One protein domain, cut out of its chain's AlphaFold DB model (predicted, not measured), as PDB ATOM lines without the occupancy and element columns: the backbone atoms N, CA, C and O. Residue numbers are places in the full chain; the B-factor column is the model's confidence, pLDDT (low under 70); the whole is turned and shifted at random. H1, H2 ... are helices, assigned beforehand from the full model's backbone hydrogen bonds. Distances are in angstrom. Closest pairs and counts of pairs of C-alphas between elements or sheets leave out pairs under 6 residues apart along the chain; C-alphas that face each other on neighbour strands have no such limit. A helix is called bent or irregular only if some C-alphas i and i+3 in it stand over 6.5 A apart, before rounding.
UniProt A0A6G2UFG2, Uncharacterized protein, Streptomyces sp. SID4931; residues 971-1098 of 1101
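What this domain is: This is residues 971 to 1098 of the 1101 residues of an uncharacterized protein of Streptomyces sp. SID4931 (UniProt A0A6G2UFG2). What shape does the model make? It is an elongated pair of helical lobes set end to end: H1, H2 and H3 with the loops round them make one, and H4, H5 and H6 the other, with H7 at its far end. In the first lobe H3 packs on H2 about perpendicular, and in the second H6 packs on H5 in the same manner. What is it built of? The printed part has 128 residues with seven named helices, H1 to H7 in order, which hold 64 of them, and no named strand; its class is all helix. How large is it? It is compact by its radius of gyration of the C-alphas, 15.2 A, yet it spans 48 by 28 by 26 A.

How they stand to each other: How does the first lobe go together? H1, residues 971 to 977, and H2, residues 991 to 1000, only just touch, with 3 pairs of C-alphas within 8 A, the closest being Leu 972 and Val 997 at 6.0 A. H2 touches H3, residues 1005 to 1014, at 77 degrees, about perpendicular, with the closest C-alphas, Ala 998 and Ala 1008, 5.2 A apart. How is the second lobe reached? H2 and H4, residues 1031 to 1036, only just touch, with 3 such pairs, the closest C-alphas being Ile 996 and Leu 1034 at 7.5 A. H4 and H5, residues 1056 to 1066, form a helical hairpin and only just touch, with 3 pairs, the closest C-alphas being Ile 1036 and Thr 1062 at 6.4 A. What follows H5? H5 touches H6, residues 1070 to 1079, at 81 degrees, about perpendicular, with the closest C-alphas, Ala 1063 and Val 1070, 5.3 A apart. H6 and H7, residues 1087 to 1096, form a helical hairpin and only just touch, with 3 pairs, the closest C-alphas being Ser 1071 and Thr 1087 at 7.0 A. What do the backbones show? Every O i to N i+4 pair is within hydrogen-bond range in H2, H3, H4, H5, H6 and H7, but in H1 1 of 3 is, beside 2 of 4 O i to N i+3 pairs.

Where its parts are: Where do the helices begin and end? H1 begins at C-alpha 971, (-8.407, 18.797, 120.233), and H7 ends at C-alpha 1096, (-15.670, -20.287, 142.055). How long are they? H5 is 15.5 A from first to last C-alpha, H2 14.4 A, H3 and H6 14.3 A each, H7 14.1 A, H1 9.9 A and H4 8.8 A. H1 is only just irregular: C-alphas 972 and 975 are 6.8 A apart.

The domain as a whole: Which links are long? Those from H1 to H2, from H3 to H4 and from H4 to H5 are long, and residues 977 to 982, of which 977 belongs to H1, stand free. Where is confidence low? The mean pLDDT of the printed part is 80.9, and residues 971 to 987, 1014 to 1016 and 1041 to 1046 are under 70. How far does it reach? The two C-alphas farthest apart, those of Ala 1014 and Val 1098, are 49.0 A apart, and the printed part has no cut.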
ATOM      1  N   ASN A 971      -8.941  19.800 119.307       56.34
ATOM      2  CA  ASN A 971      -8.407  18.797 120.233       56.34
ATOM      3  C   ASN A 971      -9.479  18.223 121.182       56.34
ATOM      4  O   ASN A 971      -9.437  17.030 121.470       56.34
ATOM      5  N   LEU A 972     -10.469  19.018 121.625       63.03
ATOM      6  CA  LEU A 972     -11.592  18.528 122.448       63.03
ATOM      7  C   LEU A 972     -12.454  17.523 121.670       63.03
ATOM      8  O   LEU A 972     -12.897  16.521 122.228       63.03
ATOM      9  N   LEU A 973     -12.684  17.781 120.377       60.72
ATOM     10  CA  LEU A 973     -13.513  16.929 119.521       60.72
ATOM     11  C   LEU A 973     -12.743  15.805 118.815       60.72
ATOM     12  O   LEU A 973     -13.366  14.854 118.335       60.72
ATOM     13  N   GLN A 974     -11.408  15.862 118.782       63.75
ATOM     14  CA  GLN A 974     -10.557  14.861 118.131       63.75
ATOM     15  C   GLN A 974     -10.856  13.441 118.626       63.75
ATOM     16  O   GLN A 974     -10.905  12.508 117.820       63.75
ATOM     17  N   ARG A 975     -11.112  13.278 119.930       66.94
ATOM     18  CA  ARG A 975     -11.447  11.987 120.544       66.94
ATOM     19  C   ARG A 975     -12.737  11.379 119.984       66.94
ATOM     20  O   ARG A 975     -12.793  10.173 119.769       66.94
ATOM     21  N   PHE A 976     -13.746  12.201 119.697       67.44
ATOM     22  CA  PHE A 976     -15.035  11.755 119.153       67.44
ATOM     23  C   PHE A 976     -14.972  11.505 117.642       67.44
ATOM     24  O   PHE A 976     -15.587  10.565 117.145       67.44
ATOM     25  N   VAL A 977     -14.185  12.305 116.913       57.59
ATOM     26  CA  VAL A 977     -13.960  12.140 115.464       57.59
ATOM     27  C   VAL A 977     -13.108  10.903 115.155       57.59
ATOM     28  O   VAL A 977     -13.276  10.287 114.106       57.59
ATOM     29  N   SER A 978     -12.217  10.513 116.071       53.69
ATOM     30  CA  SER A 978     -11.319   9.360 115.904       53.69
ATOM     31  C   SER A 978     -11.961   8.011 116.271       53.69
ATOM     32  O   SER A 978     -11.288   6.983 116.184       53.69
ATOM     33  N   ARG A 979     -13.238   7.981 116.689       59.88
ATOM     34  CA  ARG A 979     -13.944   6.728 116.993       59.88
ATOM     35  C   ARG A 979     -14.212   5.925 115.711       59.88
ATOM     36  O   ARG A 979     -14.573   6.511 114.691       59.88
ATOM     37  N   PRO A 980     -14.117   4.582 115.752       43.03
ATOM     38  CA  PRO A 980     -14.482   3.730 114.615       43.03
ATOM     39  C   PRO A 980     -15.965   3.864 114.221       43.03
ATOM     40  O   PRO A 980     -16.317   3.643 113.063       43.03
ATOM     41  N   THR A 981     -16.823   4.280 115.157       46.84
ATOM     42  CA  THR A 981     -18.214   4.685 114.919       46.84
ATOM     43  C   THR A 981     -18.426   6.127 115.388       46.84
ATOM     44  O   THR A 981     -18.182   6.404 116.563       46.84
ATOM     45  N   PRO A 982     -18.887   7.050 114.521       52.09
ATOM     46  CA  PRO A 982     -19.217   8.415 114.928       52.09
ATOM     47  C   PRO A 982     -20.310   8.417 115.999       52.09
ATOM     48  O   PRO A 982     -21.250   7.621 115.902       52.09
ATOM     49  N   VAL A 983     -20.209   9.337 116.964       56.59
ATOM     50  CA  VAL A 983     -21.246   9.572 117.983       56.59
ATOM     51  C   VAL A 983     -22.586   9.781 117.283       56.59
ATOM     52  O   VAL A 983     -22.713  10.643 116.405       56.59
ATOM     53  N   LYS A 984     -23.584   8.964 117.622       53.94
ATOM     54  CA  LYS A 984     -24.904   9.065 116.991       53.94
ATOM     55  C   LYS A 984     -25.652  10.280 117.552       53.94
ATOM     56  O   LYS A 984     -25.548  10.564 118.744       53.94
ATOM     57  N   PRO A 985     -26.467  10.983 116.743       47.00
ATOM     58  CA  PRO A 985     -27.363  12.012 117.265       47.00
ATOM     59  C   PRO A 985     -28.259  11.433 118.376       47.00
ATOM     60  O   PRO A 985     -29.032  10.512 118.116       47.00
ATOM     61  N   GLY A 986     -28.131  11.953 119.603       54.72
ATOM     62  CA  GLY A 986     -28.860  11.486 120.794       54.72
ATOM     63  C   GLY A 986     -28.096  10.528 121.721       54.72
ATOM     64  O   GLY A 986     -28.665  10.083 122.713       54.72
ATOM     65  N   GLU A 987     -26.837  10.202 121.426       66.50
ATOM     66  CA  GLU A 987     -25.950   9.457 122.328       66.50
ATOM     67  C   GLU A 987     -25.439  10.371 123.456       66.50
ATOM     68  O   GLU A 987     -24.932  11.466 123.201       66.50
ATOM     69  N   THR A 988     -25.606   9.934 124.706       77.62
ATOM     70  CA  THR A 988     -25.195  10.686 125.898       77.62
ATOM     71  C   THR A 988     -23.729  10.400 126.222       77.62
ATOM     72  O   THR A 988     -23.380   9.275 126.567       77.62
ATOM     73  N   VAL A 989     -22.882  11.426 126.163       82.62
ATOM     74  CA  VAL A 989     -21.472  11.396 126.580       82.62
ATOM     75  C   VAL A 989     -21.400  11.187 128.097       82.62
ATOM     76  O   VAL A 989     -21.970  11.974 128.857       82.62
ATOM     77  N   SER A 990     -20.712  10.133 128.545       87.31
ATOM     78  CA  SER A 990     -20.578   9.805 129.971       87.31
ATOM     79  C   SER A 990     -19.735  10.840 130.720       87.31
ATOM     80  O   SER A 990     -18.890  11.525 130.136       87.31
ATOM     81  N   ALA A 991     -19.915  10.949 132.039       88.06
ATOM     82  CA  ALA A 991     -19.111  11.877 132.829       88.06
ATOM     83  C   ALA A 991     -17.612  11.517 132.772       88.06
ATOM     84  O   ALA A 991     -16.772  12.417 132.795       88.06
ATOM     85  N   ALA A 992     -17.260  10.233 132.625       87.31
ATOM     86  CA  ALA A 992     -15.890   9.775 132.386       87.31
ATOM     87  C   ALA A 992     -15.252  10.427 131.153       87.31
ATOM     88  O   ALA A 992     -14.121  10.908 131.218       87.31
ATOM     89  N   GLU A 993     -15.983  10.493 130.039       86.25
ATOM     90  CA  GLU A 993     -15.502  11.127 128.808       86.25
ATOM     91  C   GLU A 993     -15.256  12.614 129.006       86.25
ATOM     92  O   GLU A 993     -14.231  13.128 128.563       86.25
ATOM     93  N   VAL A 994     -16.143  13.289 129.739       87.44
ATOM     94  CA  VAL A 994     -15.975  14.702 130.088       87.44
ATOM     95  C   VAL A 994     -14.713  14.917 130.932       87.44
ATOM     96  O   VAL A 994     -13.950  15.844 130.659       87.44
ATOM     97  N   HIS A 995     -14.441  14.052 131.917       89.19
ATOM     98  CA  HIS A 995     -13.237  14.141 132.757       89.19
ATOM     99  C   HIS A 995     -11.950  13.887 131.960       89.19
ATOM    100  O   HIS A 995     -10.959  14.596 132.150       89.19
ATOM    101  N   ILE A 996     -11.968  12.926 131.033       86.69
ATOM    102  CA  ILE A 996     -10.833  12.635 130.147       86.69
ATOM    103  C   ILE A 996     -10.559  13.820 129.215       86.69
ATOM    104  O   ILE A 996      -9.423  14.286 129.125       86.69
ATOM    105  N   VAL A 997     -11.602  14.355 128.577       85.25
ATOM    106  CA  VAL A 997     -11.505  15.516 127.681       85.25
ATOM    107  C   VAL A 997     -10.992  16.748 128.436       85.25
ATOM    108  O   VAL A 997     -10.120  17.457 127.927       85.25
ATOM    109  N   ALA A 998     -11.466  16.974 129.667       87.31
ATOM    110  CA  ALA A 998     -10.973  18.043 130.534       87.31
ATOM    111  C   ALA A 998      -9.471  17.894 130.831       87.31
ATOM    112  O   ALA A 998      -8.727  18.873 130.754       87.31
ATOM    113  N   ALA A 999      -9.008  16.673 131.115       84.94
ATOM    114  CA  ALA A 999      -7.607  16.387 131.414       84.94
ATOM    115  C   ALA A 999      -6.683  16.573 130.203       84.94
ATOM    116  O   ALA A 999      -5.647  17.227 130.322       84.94
ATOM    117  N   GLU A1000      -7.061  16.038 129.039       82.81
ATOM    118  CA  GLU A1000      -6.277  16.117 127.794       82.81
ATOM    119  C   GLU A1000      -6.100  17.564 127.304       82.81
ATOM    120  O   GLU A1000      -5.103  17.887 126.658       82.81
ATOM    121  N   ASN A1001      -7.039  18.449 127.653       78.94
ATOM    122  CA  ASN A1001      -7.069  19.842 127.204       78.94
ATOM    123  C   ASN A1001      -6.762  20.851 128.323       78.94
ATOM    124  O   ASN A1001      -6.877  22.058 128.117       78.94
ATOM    125  N   TYR A1002      -6.338  20.378 129.502       82.25
ATOM    126  CA  TYR A1002      -5.989  21.206 130.664       82.25
ATOM    127  C   TYR A1002      -7.116  22.156 131.138       82.25
ATOM    128  O   TYR A1002      -6.843  23.245 131.663       82.25
ATOM    129  N   LEU A1003      -8.376  21.738 130.999       83.75
ATOM    130  CA  LEU A1003      -9.577  22.483 131.397       83.75
ATOM    131  C   LEU A1003     -10.125  22.007 132.750       83.75
ATOM    132  O   LEU A1003      -9.798  20.917 133.228       83.75
ATOM    133  N   THR A1004     -10.975  22.818 133.382       88.69
ATOM    134  CA  THR A1004     -11.844  22.314 134.460       88.69
ATOM    135  C   THR A1004     -12.926  21.397 133.889       88.69
ATOM    136  O   THR A1004     -13.296  21.513 132.718       88.69
ATOM    137  N   VAL A1005     -13.467  20.490 134.710       88.38
ATOM    138  CA  VAL A1005     -14.524  19.566 134.261       88.38
ATOM    139  C   VAL A1005     -15.763  20.343 133.799       88.38
ATOM    140  O   VAL A1005     -16.348  20.017 132.767       88.38
ATOM    141  N   LYS A1006     -16.113  21.423 134.509       85.31
ATOM    142  CA  LYS A1006     -17.219  22.315 134.139       85.31
ATOM    143  C   LYS A1006     -16.995  23.050 132.810       85.31
ATOM    144  O   LYS A1006     -17.913  23.149 132.008       85.31
ATOM    145  N   GLU A1007     -15.783  23.537 132.546       81.25
ATOM    146  CA  GLU A1007     -15.476  24.180 131.257       81.25
ATOM    147  C   GLU A1007     -15.540  23.188 130.093       81.25
ATOM    148  O   GLU A1007     -16.030  23.537 129.021       81.25
ATOM    149  N   ALA A1008     -15.064  21.954 130.291       83.56
ATOM    150  CA  ALA A1008     -15.147  20.914 129.270       83.56
ATOM    151  C   ALA A1008     -16.605  20.530 128.978       83.56
ATOM    152  O   ALA A1008     -16.982  20.438 127.810       83.56
ATOM    153  N   SER A1009     -17.443  20.363 130.008       82.94
ATOM    154  CA  SER A1009     -18.858  20.025 129.822       82.94
ATOM    155  C   SER A1009     -19.634  21.130 129.101       82.94
ATOM    156  O   SER A1009     -20.321  20.842 128.121       82.94
ATOM    157  N   ASP A1010     -19.461  22.393 129.502       77.94
ATOM    158  CA  ASP A1010     -20.130  23.538 128.868       77.94
ATOM    159  C   ASP A1010     -19.728  23.677 127.384       77.94
ATOM    160  O   ASP A1010     -20.575  23.954 126.529       77.94
ATOM    161  N   ARG A1011     -18.454  23.415 127.047       75.44
ATOM    162  CA  ARG A1011     -17.961  23.426 125.657       75.44
ATOM    163  C   ARG A1011     -18.480  22.257 124.823       75.44
ATOM    164  O   ARG A1011     -18.823  22.464 123.663       75.44
ATOM    165  N   LEU A1012     -18.579  21.053 125.386       75.94
ATOM    166  CA  LEU A1012     -19.139  19.891 124.682       75.94
ATOM    167  C   LEU A1012     -20.640  20.072 124.394       75.94
ATOM    168  O   LEU A1012     -21.098  19.742 123.301       75.94
ATOM    169  N   VAL A1013     -21.392  20.678 125.322       73.69
ATOM    170  CA  VAL A1013     -22.805  21.040 125.109       73.69
ATOM    171  C   VAL A1013     -22.944  22.123 124.036       73.69
ATOM    172  O   VAL A1013     -23.784  21.997 123.146       73.69
ATOM    173  N   ALA A1014     -22.092  23.155 124.053       62.34
ATOM    174  CA  ALA A1014     -22.050  24.170 122.996       62.34
ATOM    175  C   ALA A1014     -21.679  23.570 121.624       62.34
ATOM    176  O   ALA A1014     -22.180  24.020 120.592       62.34
ATOM    177  N   ALA A1015     -20.872  22.500 121.622       61.56
ATOM    178  CA  ALA A1015     -20.551  21.704 120.444       61.56
ATOM    179  C   ALA A1015     -21.718  20.803 119.961       61.56
ATOM    180  O   ALA A1015     -21.585  20.107 118.956       61.56
ATOM    181  N   GLY A1016     -22.884  20.844 120.613       63.97
ATOM    182  CA  GLY A1016     -24.083  20.104 120.208       63.97
ATOM    183  C   GLY A1016     -24.117  18.643 120.665       63.97
ATOM    184  O   GLY A1016     -24.939  17.877 120.161       63.97
ATOM    185  N   LEU A1017     -23.247  18.245 121.601       73.38
ATOM    186  CA  LEU A1017     -23.258  16.912 122.205       73.38
ATOM    187  C   LEU A1017     -24.192  16.873 123.421       73.38
ATOM    188  O   LEU A1017     -24.286  17.831 124.189       73.38
ATOM    189  N   THR A1018     -24.871  15.743 123.612       79.38
ATOM    190  CA  THR A1018     -25.649  15.481 124.832       79.38
ATOM    191  C   THR A1018     -24.715  14.859 125.864       79.38
ATOM    192  O   THR A1018     -24.028  13.898 125.540       79.38
ATOM    193  N   ILE A1019     -24.663  15.391 127.086       84.88
ATOM    194  CA  ILE A1019     -23.804  14.886 128.172       84.88
ATOM    195  C   ILE A1019     -24.649  14.295 129.304       84.88
ATOM    196  O   ILE A1019     -25.820  14.647 129.453       84.88
ATOM    197  N   GLN A1020     -24.067  13.404 130.106       85.38
ATOM    198  CA  GLN A1020     -24.717  12.821 131.279       85.38
ATOM    199  C   GLN A1020     -25.137  13.915 132.268       85.38
ATOM    200  O   GLN A1020     -24.351  14.815 132.572       85.38
ATOM    201  N   ASP A1021     -26.363  13.814 132.784       83.50
ATOM    202  CA  ASP A1021     -26.907  14.737 133.783       83.50
ATOM    203  C   ASP A1021     -26.328  14.413 135.170       83.50
ATOM    204  O   ASP A1021     -26.777  13.499 135.863       83.50
ATOM    205  N   THR A1022     -25.251  15.108 135.526       85.44
ATOM    206  CA  THR A1022     -24.558  15.011 136.817       85.44
ATOM    207  C   THR A1022     -23.941  16.365 137.177       85.44
ATOM    208  O   THR A1022     -23.816  17.250 136.324       85.44
ATOM    209  N   ASP A1023     -23.556  16.552 138.439       83.25
ATOM    210  CA  ASP A1023     -22.906  17.787 138.880       83.25
ATOM    211  C   ASP A1023     -21.426  17.789 138.468       83.25
ATOM    212  O   ASP A1023     -20.638  16.945 138.900       83.25
ATOM    213  N   TYR A1024     -21.043  18.733 137.604       86.38
ATOM    214  CA  TYR A1024     -19.680  18.842 137.082       86.38
ATOM    215  C   TYR A1024     -18.887  19.894 137.866       86.38
ATOM    216  O   TYR A1024     -19.241  21.082 137.840       86.38
ATOM    217  N   PRO A1025     -17.776  19.514 138.519       85.50
ATOM    218  CA  PRO A1025     -17.080  20.411 139.423       85.50
ATOM    219  C   PRO A1025     -16.311  21.511 138.673       85.50
ATOM    220  O   PRO A1025     -15.750  21.314 137.593       85.50
ATOM    221  N   LYS A1026     -16.217  22.694 139.295       87.25
ATOM    222  CA  LYS A1026     -15.447  23.854 138.796       87.25
ATOM    223  C   LYS A1026     -13.941  23.744 139.074       87.25
ATOM    224  O   LYS A1026     -13.267  24.749 139.283       87.25
ATOM    225  N   GLN A1027     -13.417  22.524 139.118       89.38
ATOM    226  CA  GLN A1027     -11.998  22.243 139.315       89.38
ATOM    227  C   GLN A1027     -11.490  21.331 138.200       89.38
ATOM    228  O   GLN A1027     -12.269  20.767 137.432       89.38
ATOM    229  N   ARG A1028     -10.168  21.219 138.082       88.06
ATOM    230  CA  ARG A1028      -9.554  20.234 137.188       88.06
ATOM    231  C   ARG A1028      -9.732  18.826 137.764       88.06
ATOM    232  O   ARG A1028      -9.728  18.714 138.990       88.06
ATOM    233  N   PRO A1029      -9.831  17.787 136.916       89.31
ATOM    234  CA  PRO A1029      -9.819  16.407 137.385       89.31
ATOM    235  C   PRO A1029      -8.650  16.169 138.344       89.31
ATOM    236  O   PRO A1029      -7.506  16.539 138.052       89.31
ATOM    237  N   THR A1030      -8.941  15.588 139.499       87.75
ATOM    238  CA  THR A1030      -7.924  15.247 140.490       87.75
ATOM    239  C   THR A1030      -7.081  14.061 140.005       87.75
ATOM    240  O   THR A1030      -7.544  13.257 139.190       87.75
ATOM    241  N   PRO A1031      -5.838  13.904 140.495       83.56
ATOM    242  CA  PRO A1031      -5.011  12.753 140.136       83.56
ATOM    243  C   PRO A1031      -5.678  11.402 140.425       83.56
ATOM    244  O   PRO A1031      -5.499  10.478 139.640       83.56
ATOM    245  N   GLU A1032      -6.467  11.294 141.499       84.50
ATOM    246  CA  GLU A1032      -7.192  10.073 141.881       84.50
ATOM    247  C   GLU A1032      -8.312   9.738 140.885       84.50
ATOM    248  O   GLU A1032      -8.395   8.606 140.412       84.50
ATOM    249  N   GLU A1033      -9.111  10.731 140.480       86.94
ATOM    250  CA  GLU A1033     -10.163  10.563 139.462       86.94
ATOM    251  C   GLU A1033      -9.571  10.135 138.111       86.94
ATOM    252  O   GLU A1033     -10.103   9.254 137.436       86.94
ATOM    253  N   LEU A1034      -8.427  10.715 137.730       85.19
ATOM    254  CA  LEU A1034      -7.720  10.322 136.510       85.19
ATOM    255  C   LEU A1034      -7.110   8.930 136.608       85.19
ATOM    256  O   LEU A1034      -7.042   8.236 135.596       85.19
ATOM    257  N   LEU A1035      -6.657   8.525 137.793       83.75
ATOM    258  CA  LEU A1035      -6.106   7.196 138.013       83.75
ATOM    259  C   LEU A1035      -7.190   6.132 137.813       83.75
ATOM    260  O   LEU A1035      -6.954   5.160 137.105       83.75
ATOM    261  N   ILE A1036      -8.391   6.360 138.346       88.19
ATOM    262  CA  ILE A1036      -9.547   5.463 138.193       88.19
ATOM    263  C   ILE A1036      -9.967   5.312 136.729       88.19
ATOM    264  O   ILE A1036     -10.304   4.219 136.293       88.19
ATOM    265  N   LEU A1037      -9.904   6.384 135.941       87.06
ATOM    266  CA  LEU A1037     -10.255   6.339 134.518       87.06
ATOM    267  C   LEU A1037      -9.142   5.762 133.627       87.06
ATOM    268  O   LEU A1037      -9.326   5.621 132.415       87.06
ATOM    269  N   ARG A1038      -7.983   5.418 134.199       83.81
ATOM    270  CA  ARG A1038      -6.873   4.786 133.484       83.81
ATOM    271  C   ARG A1038      -6.817   3.299 133.753       83.81
ATOM    272  O   ARG A1038      -7.014   2.828 134.869       83.81
ATOM    273  N   GLU A1039      -6.501   2.542 132.714       76.50
ATOM    274  CA  GLU A1039      -6.426   1.090 132.788       76.50
ATOM    275  C   GLU A1039      -5.500   0.632 133.927       76.50
ATOM    276  O   GLU A1039      -4.375   1.115 134.075       76.50
ATOM    277  N   ASN A1040      -6.009  -0.284 134.759       75.12
ATOM    278  CA  ASN A1040      -5.392  -0.772 136.000       75.12
ATOM    279  C   ASN A1040      -4.791   0.324 136.909       75.12
ATOM    280  O   ASN A1040      -3.749   0.106 137.532       75.12
ATOM    281  N   GLY A1041      -5.387   1.521 136.958       66.38
ATOM    282  CA  GLY A1041      -4.977   2.575 137.883       66.38
ATOM    283  C   GLY A1041      -3.580   3.140 137.615       66.38
ATOM    284  O   GLY A1041      -2.855   3.431 138.564       66.38
ATOM    285  N   SER A1042      -3.101   3.166 136.366       68.38
ATOM    286  CA  SER A1042      -1.699   3.508 136.035       68.38
ATOM    287  C   SER A1042      -1.560   4.894 135.433       68.38
ATOM    288  O   SER A1042      -2.215   5.213 134.446       68.38
ATOM    289  N   ALA A1043      -0.609   5.685 135.937       53.62
ATOM    290  CA  ALA A1043      -0.293   7.017 135.414       53.62
ATOM    291  C   ALA A1043       0.286   7.016 133.982       53.62
ATOM    292  O   ALA A1043       0.384   8.077 133.362       53.62
ATOM    293  N   LEU A1044       0.665   5.852 133.443       55.59
ATOM    294  CA  LEU A1044       1.212   5.703 132.090       55.59
ATOM    295  C   LEU A1044       0.353   4.828 131.167       55.59
ATOM    296  O   LEU A1044       0.672   4.742 129.983       55.59
ATOM    297  N   ASN A1045      -0.717   4.208 131.674       61.03
ATOM    298  CA  ASN A1045      -1.617   3.430 130.825       61.03
ATOM    299  C   ASN A1045      -2.613   4.350 130.112       61.03
ATOM    300  O   ASN A1045      -2.833   5.503 130.512       61.03
ATOM    301  N   ASN A1046      -3.221   3.804 129.062       67.19
ATOM    302  CA  ASN A1046      -4.320   4.435 128.350       67.19
ATOM    303  C   ASN A1046      -5.565   4.554 129.237       67.19
ATOM    304  O   ASN A1046      -5.691   3.928 130.293       67.19
ATOM    305  N   TRP A1047      -6.504   5.371 128.776       79.81
ATOM    306  CA  TRP A1047      -7.849   5.417 129.331       79.81
ATOM    307  C   TRP A1047      -8.539   4.058 129.196       79.81
ATOM    308  O   TRP A1047      -8.304   3.342 128.221       79.81
ATOM    309  N   ILE A1048      -9.392   3.717 130.160       78.75
ATOM    310  CA  ILE A1048     -10.233   2.520 130.083       78.75
ATOM    311  C   ILE A1048     -11.135   2.556 128.840       78.75
ATOM    312  O   ILE A1048     -11.533   3.626 128.378       78.75
ATOM    313  N   ASP A1049     -11.438   1.378 128.295       76.25
ATOM    314  CA  ASP A1049     -12.401   1.219 127.204       76.25
ATOM    315  C   ASP A1049     -13.808   1.481 127.752       76.25
ATOM    316  O   ASP A1049     -14.318   0.708 128.561       76.25
ATOM    317  N   LEU A1050     -14.385   2.612 127.357       80.62
ATOM    318  CA  LEU A1050     -15.642   3.127 127.897       80.62
ATOM    319  C   LEU A1050     -16.867   2.402 127.329       80.62
ATOM    320  O   LEU A1050     -17.937   2.464 127.928       80.62
ATOM    321  N   ASP A1051     -16.699   1.694 126.206       74.06
ATOM    322  CA  ASP A1051     -17.769   0.965 125.518       74.06
ATOM    323  C   ASP A1051     -17.928  -0.475 126.045       74.06
ATOM    324  O   ASP A1051     -18.828  -1.207 125.622       74.06
ATOM    325  N   LYS A1052     -17.045  -0.914 126.954       79.25
ATOM    326  CA  LYS A1052     -17.062  -2.257 127.545       79.25
ATOM    327  C   LYS A1052     -17.326  -2.209 129.050       79.25
ATOM    328  O   LYS A1052     -16.855  -1.293 129.722       79.25
ATOM    329  N   PRO A1053     -17.988  -3.239 129.609       85.19
ATOM    330  CA  PRO A1053     -18.122  -3.374 131.050       85.19
ATOM    331  C   PRO A1053     -16.755  -3.415 131.740       85.19
ATOM    332  O   PRO A1053     -15.821  -4.074 131.268       85.19
ATOM    333  N   VAL A1054     -16.647  -2.741 132.883       87.31
ATOM    334  CA  VAL A1054     -15.410  -2.717 133.668       87.31
ATOM    335  C   VAL A1054     -15.165  -4.091 134.297       87.31
ATOM    336  O   VAL A1054     -15.983  -4.590 135.067       87.31
ATOM    337  N   GLY A1055     -14.021  -4.703 133.980       87.19
ATOM    338  CA  GLY A1055     -13.640  -6.024 134.492       87.19
ATOM    339  C   GLY A1055     -13.010  -6.003 135.890       87.19
ATOM    340  O   GLY A1055     -12.452  -4.993 136.326       87.19
ATOM    341  N   LEU A1056     -13.035  -7.159 136.562       89.25
ATOM    342  CA  LEU A1056     -12.535  -7.335 137.935       89.25
ATOM    343  C   LEU A1056     -11.064  -6.924 138.136       89.25
ATOM    344  O   LEU A1056     -10.728  -6.355 139.171       89.25
ATOM    345  N   GLU A1057     -10.187  -7.196 137.167       87.12
ATOM    346  CA  GLU A1057      -8.757  -6.858 137.255       87.12
ATOM    347  C   GLU A1057      -8.533  -5.353 137.452       87.12
ATOM    348  O   GLU A1057      -7.806  -4.949 138.358       87.12
ATOM    349  N   HIS A1058      -9.217  -4.518 136.665       87.44
ATOM    350  CA  HIS A1058      -9.098  -3.067 136.787       87.44
ATOM    351  C   HIS A1058      -9.579  -2.584 138.156       87.44
ATOM    352  O   HIS A1058      -8.890  -1.783 138.786       87.44
ATOM    353  N   LEU A1059     -10.715  -3.096 138.640       91.44
ATOM    354  CA  LEU A1059     -11.242  -2.744 139.960       91.44
ATOM    355  C   LEU A1059     -10.260  -3.122 141.073       91.44
ATOM    356  O   LEU A1059      -9.985  -2.312 141.953       91.44
ATOM    357  N   LEU A1060      -9.702  -4.334 141.009       90.38
ATOM    358  CA  LEU A1060      -8.803  -4.872 142.025       90.38
ATOM    359  C   LEU A1060      -7.482  -4.093 142.102       90.38
ATOM    360  O   LEU A1060      -7.081  -3.670 143.185       90.38
ATOM    361  N   VAL A1061      -6.821  -3.872 140.962       87.94
ATOM    362  CA  VAL A1061      -5.534  -3.155 140.915       87.94
ATOM    363  C   VAL A1061      -5.712  -1.685 141.301       87.94
ATOM    364  O   VAL A1061      -4.901  -1.130 142.040       87.94
ATOM    365  N   THR A1062      -6.790  -1.049 140.834       88.38
ATOM    366  CA  THR A1062      -7.082   0.358 141.143       88.38
ATOM    367  C   THR A1062      -7.409   0.544 142.625       88.38
ATOM    368  O   THR A1062      -6.906   1.485 143.237       88.38
ATOM    369  N   ALA A1063      -8.170  -0.381 143.224       90.69
ATOM    370  CA  ALA A1063      -8.469  -0.373 144.656       90.69
ATOM    371  C   ALA A1063      -7.188  -0.463 145.497       90.69
ATOM    372  O   ALA A1063      -6.961   0.380 146.365       90.69
ATOM    373  N   HIS A1064      -6.302  -1.412 145.164       88.94
ATOM    374  CA  HIS A1064      -4.999  -1.549 145.818       88.94
ATOM    375  C   HIS A1064      -4.166  -0.258 145.727       88.94
ATOM    376  O   HIS A1064      -3.664   0.228 146.739       88.94
ATOM    377  N   ARG A1065      -4.065   0.342 144.535       84.25
ATOM    378  CA  ARG A1065      -3.239   1.541 144.303       84.25
ATOM    379  C   ARG A1065      -3.737   2.795 145.008       84.25
ATOM    380  O   ARG A1065      -2.927   3.618 145.422       84.25
ATOM    381  N   LEU A1066      -5.050   2.945 145.126       86.38
ATOM    382  CA  LEU A1066      -5.665   4.070 145.827       86.38
ATOM    383  C   LEU A1066      -5.781   3.831 147.338       86.38
ATOM    384  O   LEU A1066      -6.200   4.732 148.058       86.38
ATOM    385  N   GLY A1067      -5.433   2.634 147.828       87.25
ATOM    386  CA  GLY A1067      -5.634   2.264 149.229       87.25
ATOM    387  C   GLY A1067      -7.113   2.246 149.627       87.25
ATOM    388  O   GLY A1067      -7.449   2.590 150.757       87.25
ATOM    389  N   THR A1068      -7.992   1.886 148.690       91.38
ATOM    390  CA  THR A1068      -9.449   1.818 148.870       91.38
ATOM    391  C   THR A1068      -9.962   0.403 148.572       91.38
ATOM    392  O   THR A1068      -9.180  -0.515 148.325       91.38
ATOM    393  N   THR A1069     -11.279   0.207 148.604       94.50
ATOM    394  CA  THR A1069     -11.922  -1.085 148.333       94.50
ATOM    395  C   THR A1069     -12.440  -1.173 146.897       94.50
ATOM    396  O   THR A1069     -12.738  -0.162 146.254       94.50
ATOM    397  N   VAL A1070     -12.600  -2.397 146.387       93.69
ATOM    398  CA  VAL A1070     -13.216  -2.665 145.075       93.69
ATOM    399  C   VAL A1070     -14.612  -2.047 144.971       93.69
ATOM    400  O   VAL A1070     -14.956  -1.496 143.926       93.69
ATOM    401  N   SER A1071     -15.396  -2.076 146.054       93.50
ATOM    402  CA  SER A1071     -16.703  -1.413 146.119       93.50
ATOM    403  C   SER A1071     -16.579   0.105 145.960       93.50
ATOM    404  O   SER A1071     -17.305   0.686 145.158       93.50
ATOM    405  N   GLY A1072     -15.607   0.736 146.630       92.00
ATOM    406  CA  GLY A1072     -15.364   2.177 146.512       92.00
ATOM    407  C   GLY A1072     -15.000   2.612 145.087       92.00
ATOM    408  O   GLY A1072     -15.566   3.576 144.573       92.00
ATOM    409  N   VAL A1073     -14.114   1.869 144.412       92.06
ATOM    410  CA  VAL A1073     -13.764   2.142 143.003       92.06
ATOM    411  C   VAL A1073     -14.967   1.930 142.082       92.06
ATOM    412  O   VAL A1073     -15.212   2.743 141.191       92.06
ATOM    413  N   ALA A1074     -15.734   0.858 142.292       93.56
ATOM    414  CA  ALA A1074     -16.918   0.562 141.492       93.56
ATOM    415  C   ALA A1074     -17.979   1.665 141.603       93.56
ATOM    416  O   ALA A1074     -18.536   2.076 140.586       93.56
ATOM    417  N   ASP A1075     -18.228   2.183 142.805       92.75
ATOM    418  CA  ASP A1075     -19.196   3.261 143.024       92.75
ATOM    419  C   ASP A1075     -18.758   4.569 142.356       92.75
ATOM    420  O   ASP A1075     -19.580   5.266 141.755       92.75
ATOM    421  N   GLN A1076     -17.457   4.869 142.371       90.81
ATOM    422  CA  GLN A1076     -16.910   6.034 141.679       90.81
ATOM    423  C   GLN A1076     -16.954   5.890 140.147       90.81
ATOM    424  O   GLN A1076     -17.278   6.839 139.442       90.81
ATOM    425  N   LEU A1077     -16.701   4.701 139.601       92.12
ATOM    426  CA  LEU A1077     -16.846   4.455 138.161       92.12
ATOM    427  C   LEU A1077     -18.312   4.524 137.702       92.12
ATOM    428  O   LEU A1077     -18.597   5.074 136.636       92.12
ATOM    429  N   ARG A1078     -19.256   4.033 138.518       92.00
ATOM    430  CA  ARG A1078     -20.699   4.175 138.256       92.00
ATOM    431  C   ARG A1078     -21.139   5.636 138.289       92.00
ATOM    432  O   ARG A1078     -21.937   6.039 137.445       92.00
ATOM    433  N   SER A1079     -20.605   6.452 139.208       89.19
ATOM    434  CA  SER A1079     -20.900   7.894 139.235       89.19
ATOM    435  C   SER A1079     -20.371   8.615 137.987       89.19
ATOM    436  O   SER A1079     -21.001   9.561 137.513       89.19
ATOM    437  N   PHE A1080     -19.297   8.099 137.379       89.12
ATOM    438  CA  PHE A1080     -18.804   8.552 136.078       89.12
ATOM    439  C   PHE A1080     -19.593   8.041 134.860       89.12
ATOM    440  O   PHE A1080     -19.261   8.401 133.727       89.12
ATOM    441  N   GLY A1081     -20.639   7.238 135.071       85.75
ATOM    442  CA  GLY A1081     -21.505   6.727 134.009       85.75
ATOM    443  C   GLY A1081     -20.971   5.498 133.277       85.75
ATOM    444  O   GLY A1081     -21.443   5.219 132.177       85.75
ATOM    445  N   LEU A1082     -20.000   4.775 133.848       88.12
ATOM    446  CA  LEU A1082     -19.550   3.498 133.294       88.12
ATOM    447  C   LEU A1082     -20.439   2.330 133.723       88.12
ATOM    448  O   LEU A1082     -20.944   2.286 134.848       88.12
ATOM    449  N   ASP A1083     -20.538   1.331 132.845       87.31
ATOM    450  CA  ASP A1083     -21.135   0.037 133.169       87.31
ATOM    451  C   ASP A1083     -20.169  -0.794 134.029       87.31
ATOM    452  O   ASP A1083     -19.206  -1.394 133.540       87.31
ATOM    453  N   VAL A1084     -20.416  -0.802 135.339       90.12
ATOM    454  CA  VAL A1084     -19.718  -1.667 136.294       90.12
ATOM    455  C   VAL A1084     -20.689  -2.751 136.757       90.12
ATOM    456  O   VAL A1084     -21.620  -2.429 137.513       90.12
ATOM    457  N   PRO A1085     -20.475  -4.024 136.370       88.75
ATOM    458  CA  PRO A1085     -21.351  -5.115 136.779       88.75
ATOM    459  C   PRO A1085     -21.390  -5.294 138.309       88.75
ATOM    460  O   PRO A1085     -20.631  -4.676 139.060       88.75
ATOM    461  N   ASP A1086     -22.303  -6.138 138.796       91.56
ATOM    462  CA  ASP A1086     -22.401  -6.459 140.226       91.56
ATOM    463  C   ASP A1086     -21.081  -7.064 140.739       91.56
ATOM    464  O   ASP A1086     -20.712  -8.187 140.381       91.56
ATOM    465  N   THR A1087     -20.385  -6.310 141.593       91.75
ATOM    466  CA  THR A1087     -19.053  -6.634 142.110       91.75
ATOM    467  C   THR A1087     -19.064  -7.892 142.969       91.75
ATOM    468  O   THR A1087     -18.150  -8.710 142.852       91.75
ATOM    469  N   GLN A1088     -20.116  -8.118 143.764       91.75
ATOM    470  CA  GLN A1088     -20.251  -9.333 144.570       91.75
ATOM    471  C   GLN A1088     -20.407 -10.558 143.664       91.75
ATOM    472  O   GLN A1088     -19.725 -11.573 143.850       91.75
ATOM    473  N   ALA A1089     -21.271 -10.466 142.651       91.19
ATOM    474  CA  ALA A1089     -21.475 -11.544 141.689       91.19
ATOM    475  C   ALA A1089     -20.238 -11.787 140.806       91.19
ATOM    476  O   ALA A1089     -19.955 -12.932 140.453       91.19
ATOM    477  N   MET A1090     -19.490 -10.745 140.433       91.38
ATOM    478  CA  MET A1090     -18.216 -10.867 139.709       91.38
ATOM    479  C   MET A1090     -17.175 -11.619 140.537       91.38
ATOM    480  O   MET A1090     -16.668 -12.642 140.079       91.38
ATOM    481  N   VAL A1091     -16.904 -11.169 141.767       93.38
ATOM    482  CA  VAL A1091     -15.905 -11.794 142.651       93.38
ATOM    483  C   VAL A1091     -16.286 -13.237 142.965       93.38
ATOM    484  O   VAL A1091     -15.438 -14.119 142.865       93.38
ATOM    485  N   THR A1092     -17.562 -13.505 143.262       92.44
ATOM    486  CA  THR A1092     -18.049 -14.867 143.543       92.44
ATOM    487  C   THR A1092     -17.852 -15.784 142.331       92.44
ATOM    488  O   THR A1092     -17.214 -16.828 142.448       92.44
ATOM    489  N   ARG A1093     -18.297 -15.367 141.134       91.94
ATOM    490  CA  ARG A1093     -18.124 -16.153 139.894       91.94
ATOM    491  C   ARG A1093     -16.655 -16.373 139.537       91.94
ATOM    492  O   ARG A1093     -16.296 -17.455 139.072       91.94
ATOM    493  N   ALA A1094     -15.816 -15.357 139.731       92.38
ATOM    494  CA  ALA A1094     -14.385 -15.461 139.498       92.38
ATOM    495  C   ALA A1094     -13.756 -16.455 140.481       92.38
ATOM    496  O   ALA A1094     -13.062 -17.378 140.059       92.38
ATOM    497  N   TRP A1095     -14.048 -16.320 141.776       94.44
ATOM    498  CA  TRP A1095     -13.523 -17.182 142.830       94.44
ATOM    499  C   TRP A1095     -13.948 -18.640 142.663       94.44
ATOM    500  O   TRP A1095     -13.109 -19.531 142.800       94.44
ATOM    501  N   ASP A1096     -15.197 -18.917 142.296       92.31
ATOM    502  CA  ASP A1096     -15.670 -20.287 142.055       92.31
ATOM    503  C   ASP A1096     -14.866 -20.992 140.953       92.31
ATOM    504  O   ASP A1096     -14.628 -22.197 141.020       92.31
ATOM    505  N   ARG A1097     -14.367 -20.223 139.979       92.88
ATOM    506  CA  ARG A1097     -13.562 -20.717 138.855       92.88
ATOM    507  C   ARG A1097     -12.053 -20.574 139.060       92.88
ATOM    508  O   ARG A1097     -11.303 -20.981 138.176       92.88
ATOM    509  N   VAL A1098     -11.566 -20.053 140.188       93.44
ATOM    510  CA  VAL A1098     -10.118 -20.003 140.462       93.44
ATOM    511  C   VAL A1098      -9.545 -21.434 140.508       93.44
ATOM    512  O   VAL A1098     -10.066 -22.269 141.253       93.44
TER     513      VAL A1098